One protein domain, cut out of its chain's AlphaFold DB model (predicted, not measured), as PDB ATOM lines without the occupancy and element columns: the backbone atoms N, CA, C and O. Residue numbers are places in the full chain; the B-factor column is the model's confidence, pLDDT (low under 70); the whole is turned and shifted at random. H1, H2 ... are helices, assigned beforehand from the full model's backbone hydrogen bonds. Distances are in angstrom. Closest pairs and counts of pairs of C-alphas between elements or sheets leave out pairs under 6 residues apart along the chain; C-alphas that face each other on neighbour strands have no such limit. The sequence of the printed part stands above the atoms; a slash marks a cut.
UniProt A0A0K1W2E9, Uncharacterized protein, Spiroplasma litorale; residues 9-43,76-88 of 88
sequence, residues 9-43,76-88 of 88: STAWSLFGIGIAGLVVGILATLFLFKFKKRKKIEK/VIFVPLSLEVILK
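What this domain is: This is residues 9 to 43 and 76 to 88 of the 88 residues of an uncharacterized protein of Spiroplasma litorale (UniProt A0A0K1W2E9). What is the shape? One long, straight helix, H1, makes the length of a rod, and a short helix, H2, packs along its first part; residues 23 to 43 of H1 stick out free. What is printed? The printed part has 48 residues, H1 then H2, with no named strand: all helix. It is extended, with a radius of gyration of the C-alphas of 16.5 A, and spans 55 by 14 by 9 A.

Where its parts are: Where is H1? It holds residues 9 to 43, 51.0 A long, from C-alpha 9 at (159.447, 191.922, 151.905). Where is H2? It holds residues 76 to 87, 17.2 A long, and ends with C-alpha 87 at (158.734, 196.649, 163.912).

How they stand to each other: How do they meet? H1 touches H2 with residues 11 to 19 alone; the closest C-alphas, of Ala 11 and Ser 82, are 4.8 A apart. They run opposite ways at a shallow tilt of 24 degrees. What of their backbones? Every O i to N i+4 pair is within hydrogen-bond range in H1, and 6 of 8 in H2.

The domain as a whole: Which C-alphas are farthest apart? Those of Lys 43 and Lys 88, 55.4 A. Where is the cut? Residues 44 to 75 are not printed; C-alphas 43 and 76 are 36.8 A apart. Where is confidence low? Residue 43 alone is under 70.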
ATOM      1  N   SER A   9     158.360 192.172 152.864       84.31
ATOM      2  CA  SER A   9     159.447 191.922 151.905       84.31
ATOM      3  C   SER A   9     160.015 193.208 151.298       84.31
ATOM      4  O   SER A   9     161.229 193.360 151.197       84.31
ATOM      5  N   THR A  10     159.155 194.165 150.946       86.69
ATOM      6  CA  THR A  10     159.577 195.462 150.402       86.69
ATOM      7  C   THR A  10     160.294 196.299 151.462       86.69
ATOM      8  O   THR A  10     161.278 196.967 151.150       86.69
ATOM      9  N   ALA A  11     159.864 196.221 152.725       87.44
ATOM     10  CA  ALA A  11     160.508 196.928 153.831       87.44
ATOM     11  C   ALA A  11     161.951 196.450 154.068       87.44
ATOM     12  O   ALA A  11     162.852 197.276 154.197       87.44
ATOM     13  N   TRP A  12     162.200 195.136 154.030       89.25
ATOM     14  CA  TRP A  12     163.559 194.582 154.118       89.25
ATOM     15  C   TRP A  12     164.454 195.005 152.949       89.25
ATOM     16  O   TRP A  12     165.622 195.337 153.157       89.25
ATOM     17  N   SER A  13     163.910 195.064 151.732       90.50
ATOM     18  CA  SER A  13     164.641 195.581 150.570       90.50
ATOM     19  C   SER A  13     165.005 197.058 150.735       90.50
ATOM     20  O   SER A  13     166.147 197.435 150.480       90.50
ATOM     21  N   LEU A  14     164.078 197.896 151.214       90.56
ATOM     22  CA  LEU A  14     164.343 199.314 151.499       90.56
ATOM     23  C   LEU A  14     165.394 199.498 152.596       90.56
ATOM     24  O   LEU A  14     166.265 200.357 152.466       90.56
ATOM     25  N   PHE A  15     165.359 198.664 153.636       91.81
ATOM     26  CA  PHE A  15     166.378 198.648 154.682       91.81
ATOM     27  C   PHE A  15     167.763 198.325 154.103       91.81
ATOM     28  O   PHE A  15     168.730 199.052 154.343       91.81
ATOM     29  N   GLY A  16     167.845 197.286 153.265       92.44
ATOM     30  CA  GLY A  16     169.072 196.908 152.563       92.44
ATOM     31  C   GLY A  16     169.605 198.022 151.659       92.44
ATOM     32  O   GLY A  16     170.797 198.326 151.702       92.44
ATOM     33  N   ILE A  17     168.731 198.685 150.896       92.94
ATOM     34  CA  ILE A  17     169.096 199.826 150.039       92.94
ATOM     35  C   ILE A  17     169.580 201.011 150.882       92.94
ATOM     36  O   ILE A  17     170.569 201.646 150.520       92.94
ATOM     37  N   GLY A  18     168.941 201.292 152.019       91.38
ATOM     38  CA  GLY A  18     169.375 202.336 152.949       91.38
ATOM     39  C   GLY A  18     170.791 202.090 153.475       91.38
ATOM     40  O   GLY A  18     171.638 202.984 153.414       91.38
ATOM     41  N   ILE A  19     171.091 200.863 153.915       94.44
ATOM     42  CA  ILE A  19     172.437 200.472 154.368       94.44
ATOM     43  C   ILE A  19     173.448 200.527 153.220       94.44
ATOM     44  O   ILE A  19     174.540 201.071 153.386       94.44
ATOM     45  N   ALA A  20     173.098 200.009 152.042       93.75
ATOM     46  CA  ALA A  20     173.965 200.079 150.868       93.75
ATOM     47  C   ALA A  20     174.277 201.537 150.487       93.75
ATOM     48  O   ALA A  20     175.427 201.865 150.196       93.75
ATOM     49  N   GLY A  21     173.284 202.429 150.573       92.44
ATOM     50  CA  GLY A  21     173.444 203.871 150.390       92.44
ATOM     51  C   GLY A  21     174.463 204.480 151.355       92.44
ATOM     52  O   GLY A  21     175.328 205.244 150.923       92.44
ATOM     53  N   LEU A  22     174.442 204.081 152.631       94.38
ATOM     54  CA  LEU A  22     175.446 204.504 153.615       94.38
ATOM     55  C   LEU A  22     176.852 204.022 153.248       94.38
ATOM     56  O   LEU A  22     177.797 204.811 153.277       94.38
ATOM     57  N   VAL A  23     176.999 202.751 152.872       95.44
ATOM     58  CA  VAL A  23     178.297 202.188 152.465       95.44
ATOM     59  C   VAL A  23     178.856 202.947 151.262       95.44
ATOM     60  O   VAL A  23     180.015 203.365 151.278       95.44
ATOM     61  N   VAL A  24     178.025 203.201 150.248       93.88
ATOM     62  CA  VAL A  24     178.404 203.996 149.071       93.88
ATOM     63  C   VAL A  24     178.793 205.421 149.473       93.88
ATOM     64  O   VAL A  24     179.823 205.916 149.012       93.88
ATOM     65  N   GLY A  25     178.040 206.059 150.372       92.31
ATOM     66  CA  GLY A  25     178.342 207.400 150.877       92.31
ATOM     67  C   GLY A  25     179.701 207.491 151.578       92.31
ATOM     68  O   GLY A  25     180.498 208.396 151.305       92.31
ATOM     69  N   ILE A  26     180.019 206.505 152.421       93.69
ATOM     70  CA  ILE A  26     181.312 206.403 153.112       93.69
ATOM     71  C   ILE A  26     182.446 206.176 152.110       93.69
ATOM     72  O   ILE A  26     183.458 206.880 152.157       93.69
ATOM     73  N   LEU A  27     182.288 205.232 151.177       93.19
ATOM     74  CA  LEU A  27     183.305 204.938 150.163       93.19
ATOM     75  C   LEU A  27     183.579 206.149 149.265       93.19
ATOM     76  O   LEU A  27     184.742 206.463 149.003       93.19
ATOM     77  N   ALA A  28     182.537 206.868 148.848       91.62
ATOM     78  CA  ALA A  28     182.661 208.092 148.060       91.62
ATOM     79  C   ALA A  28     183.405 209.192 148.826       91.62
ATOM     80  O   ALA A  28     184.294 209.848 148.279       91.62
ATOM     81  N   THR A  29     183.118 209.342 150.117       92.06
ATOM     82  CA  THR A  29     183.810 210.296 150.990       92.06
ATOM     83  C   THR A  29     185.291 209.938 151.148       92.06
ATOM     84  O   THR A  29     186.162 210.790 150.950       92.06
ATOM     85  N   LEU A  30     185.616 208.668 151.417       91.31
ATOM     86  CA  LEU A  30     187.003 208.187 151.492       91.31
ATOM     87  C   LEU A  30     187.753 208.387 150.169       91.31
ATOM     88  O   LEU A  30     188.920 208.796 150.161       91.31
ATOM     89  N   PHE A  31     187.084 208.128 149.048       89.44
ATOM     90  CA  PHE A  31     187.630 208.368 147.718       89.44
ATOM     91  C   PHE A  31     187.931 209.855 147.501       89.44
ATOM     92  O   PHE A  31     189.026 210.198 147.047       89.44
ATOM     93  N   LEU A  32     187.027 210.749 147.915       88.38
ATOM     94  CA  LEU A  32     187.222 212.197 147.842       88.38
ATOM     95  C   LEU A  32     188.417 212.662 148.682       88.38
ATOM     96  O   LEU A  32     189.225 213.465 148.209       88.38
ATOM     97  N   PHE A  33     188.594 212.117 149.889       87.88
ATOM     98  CA  PHE A  33     189.768 212.398 150.722       87.88
ATOM     99  C   PHE A  33     191.074 211.962 150.050       87.88
ATOM    100  O   PHE A  33     192.029 212.744 149.996       87.88
ATOM    101  N   LYS A  34     191.128 210.742 149.499       85.69
ATOM    102  CA  LYS A  34     192.306 210.260 148.755       85.69
ATOM    103  C   LYS A  34     192.582 211.124 147.525       85.69
ATOM    104  O   LYS A  34     193.732 211.488 147.280       85.69
ATOM    105  N   PHE A  35     191.544 211.505 146.785       82.75
ATOM    106  CA  PHE A  35     191.661 212.363 145.609       82.75
ATOM    107  C   PHE A  35     192.187 213.761 145.963       82.75
ATOM    108  O   PHE A  35     193.098 214.268 145.305       82.75
ATOM    109  N   LYS A  36     191.689 214.360 147.052       81.62
ATOM    110  CA  LYS A  36     192.165 215.656 147.559       81.62
ATOM    111  C   LYS A  36     193.638 215.596 147.975       81.62
ATOM    112  O   LYS A  36     194.385 216.516 147.650       81.62
ATOM    113  N   LYS A  37     194.073 214.508 148.627       83.38
ATOM    114  CA  LYS A  37     195.489 214.287 148.977       83.38
ATOM    115  C   LYS A  37     196.379 214.191 147.738       83.38
ATOM    116  O   LYS A  37     197.377 214.900 147.678       83.38
ATOM    117  N   ARG A  38     196.001 213.398 146.725       79.88
ATOM    118  CA  ARG A  38     196.781 213.306 145.473       79.88
ATOM    119  C   ARG A  38     196.902 214.654 144.766       79.88
ATOM    120  O   ARG A  38     197.994 215.008 144.350       79.88
ATOM    121  N   LYS A  39     195.820 215.438 144.707       73.69
ATOM    122  CA  LYS A  39     195.861 216.798 144.142       73.69
ATOM    123  C   LYS A  39     196.808 217.736 144.885       73.69
ATOM    124  O   LYS A  39     197.360 218.633 144.260       73.69
ATOM    125  N   LYS A  40     196.942 217.594 146.207       75.75
ATOM    126  CA  LYS A  40     197.885 218.407 146.985       75.75
ATOM    127  C   LYS A  40     199.327 218.068 146.595       75.75
ATOM    128  O   LYS A  40     200.080 218.979 146.291       75.75
ATOM    129  N   ILE A  41     199.638 216.775 146.501       79.44
ATOM    130  CA  ILE A  41     200.955 216.282 146.078       79.44
ATOM    131  C   ILE A  41     201.269 216.744 144.647       79.44
ATOM    132  O   ILE A  41     202.321 217.323 144.434       79.44
ATOM    133  N   GLU A  42     200.326 216.599 143.704       72.62
ATOM    134  CA  GLU A  42     200.493 217.053 142.308       72.62
ATOM    135  C   GLU A  42     200.780 218.563 142.190       72.62
ATOM    136  O   GLU A  42     201.438 218.976 141.245       72.62
ATOM    137  N   LYS A  43     200.281 219.398 143.116       68.75
ATOM    138  CA  LYS A  43     200.574 220.843 143.136       68.75
ATOM    139  C   LYS A  43     201.965 221.169 143.680       68.75
ATOM    140  O   LYS A  43     202.497 222.222 143.348       68.75
ATOM    141  N   VAL A  76     169.410 208.009 155.770       93.75
ATOM    142  CA  VAL A  76     168.605 208.774 156.739       93.75
ATOM    143  C   VAL A  76     167.106 208.618 156.491       93.75
ATOM    144  O   VAL A  76     166.333 208.647 157.440       93.75
ATOM    145  N   ILE A  77     166.681 208.440 155.241       92.56
ATOM    146  CA  ILE A  77     165.262 208.318 154.894       92.56
ATOM    147  C   ILE A  77     164.808 206.854 154.911       92.56
ATOM    148  O   ILE A  77     163.815 206.523 155.557       92.56
ATOM    149  N   PHE A  78     165.510 205.955 154.217       91.19
ATOM    150  CA  PHE A  78     165.022 204.587 154.012       91.19
ATOM    151  C   PHE A  78     165.170 203.696 155.241       91.19
ATOM    152  O   PHE A  78     164.334 202.815 155.439       91.19
ATOM    153  N   VAL A  79     166.173 203.920 156.095       90.31
ATOM    154  CA  VAL A  79     166.351 203.101 157.304       90.31
ATOM    155  C   VAL A  79     165.235 203.341 158.328       90.31
ATOM    156  O   VAL A  79     164.606 202.363 158.726       90.31
ATOM    157  N   PRO A  80     164.884 204.583 158.714       89.38
ATOM    158  CA  PRO A  80     163.770 204.802 159.639       89.38
ATOM    159  C   PRO A  80     162.423 204.346 159.072       89.38
ATOM    160  O   PRO A  80     161.650 203.703 159.779       89.38
ATOM    161  N   LEU A  81     162.167 204.616 157.784       87.62
ATOM    162  CA  LEU A  81     160.927 204.201 157.121       87.62
ATOM    163  C   LEU A  81     160.760 202.679 157.093       87.62
ATOM    164  O   LEU A  81     159.665 202.171 157.323       87.62
ATOM    165  N   SER A  82     161.833 201.941 156.810       88.06
ATOM    166  CA  SER A  82     161.783 200.476 156.800       88.06
ATOM    167  C   SER A  82     161.669 199.889 158.205       88.06
ATOM    168  O   SER A  82     160.906 198.944 158.393       88.06
ATOM    169  N   LEU A  83     162.347 200.467 159.203       87.00
ATOM    170  CA  LEU A  83     162.233 200.032 160.597       87.00
ATOM    171  C   LEU A  83     160.812 200.192 161.139       87.00
ATOM    172  O   LEU A  83     160.333 199.290 161.822       87.00
ATOM    173  N   GLU A  84     160.114 201.281 160.805       86.69
ATOM    174  CA  GLU A  84     158.728 201.481 161.243       86.69
ATOM    175  C   GLU A  84     157.791 200.368 160.741       86.69
ATOM    176  O   GLU A  84     156.894 199.940 161.465       86.69
ATOM    177  N   VAL A  85     158.015 199.869 159.521       84.44
ATOM    178  CA  VAL A  85     157.203 198.803 158.907       84.44
ATOM    179  C   VAL A  85     157.636 197.405 159.366       84.44
ATOM    180  O   VAL A  85     156.812 196.498 159.414       84.44
ATOM    181  N   ILE A  86     158.915 197.205 159.694       82.44
ATOM    182  CA  ILE A  86     159.435 195.917 160.187       82.44
ATOM    183  C   ILE A  86     159.034 195.674 161.650       82.44
ATOM    184  O   ILE A  86     158.774 194.529 162.019       82.44
ATOM    185  N   LEU A  87     159.018 196.727 162.474       81.19
ATOM    186  CA  LEU A  87     158.734 196.649 163.912       81.19
ATOM    187  C   LEU A  87     157.233 196.680 164.251       81.19
ATOM    188  O   LEU A  87     156.876 196.321 165.372       81.19
ATOM    189  N   LYS A  88     156.377 197.106 163.313       71.12
ATOM    190  CA  LYS A  88     154.911 196.970 163.391       71.12
ATOM    191  C   LYS A  88     154.444 195.599 162.887       71.12
ATOM    192  O   LYS A  88     153.447 195.104 163.450       71.12
TER     193      LYS A  88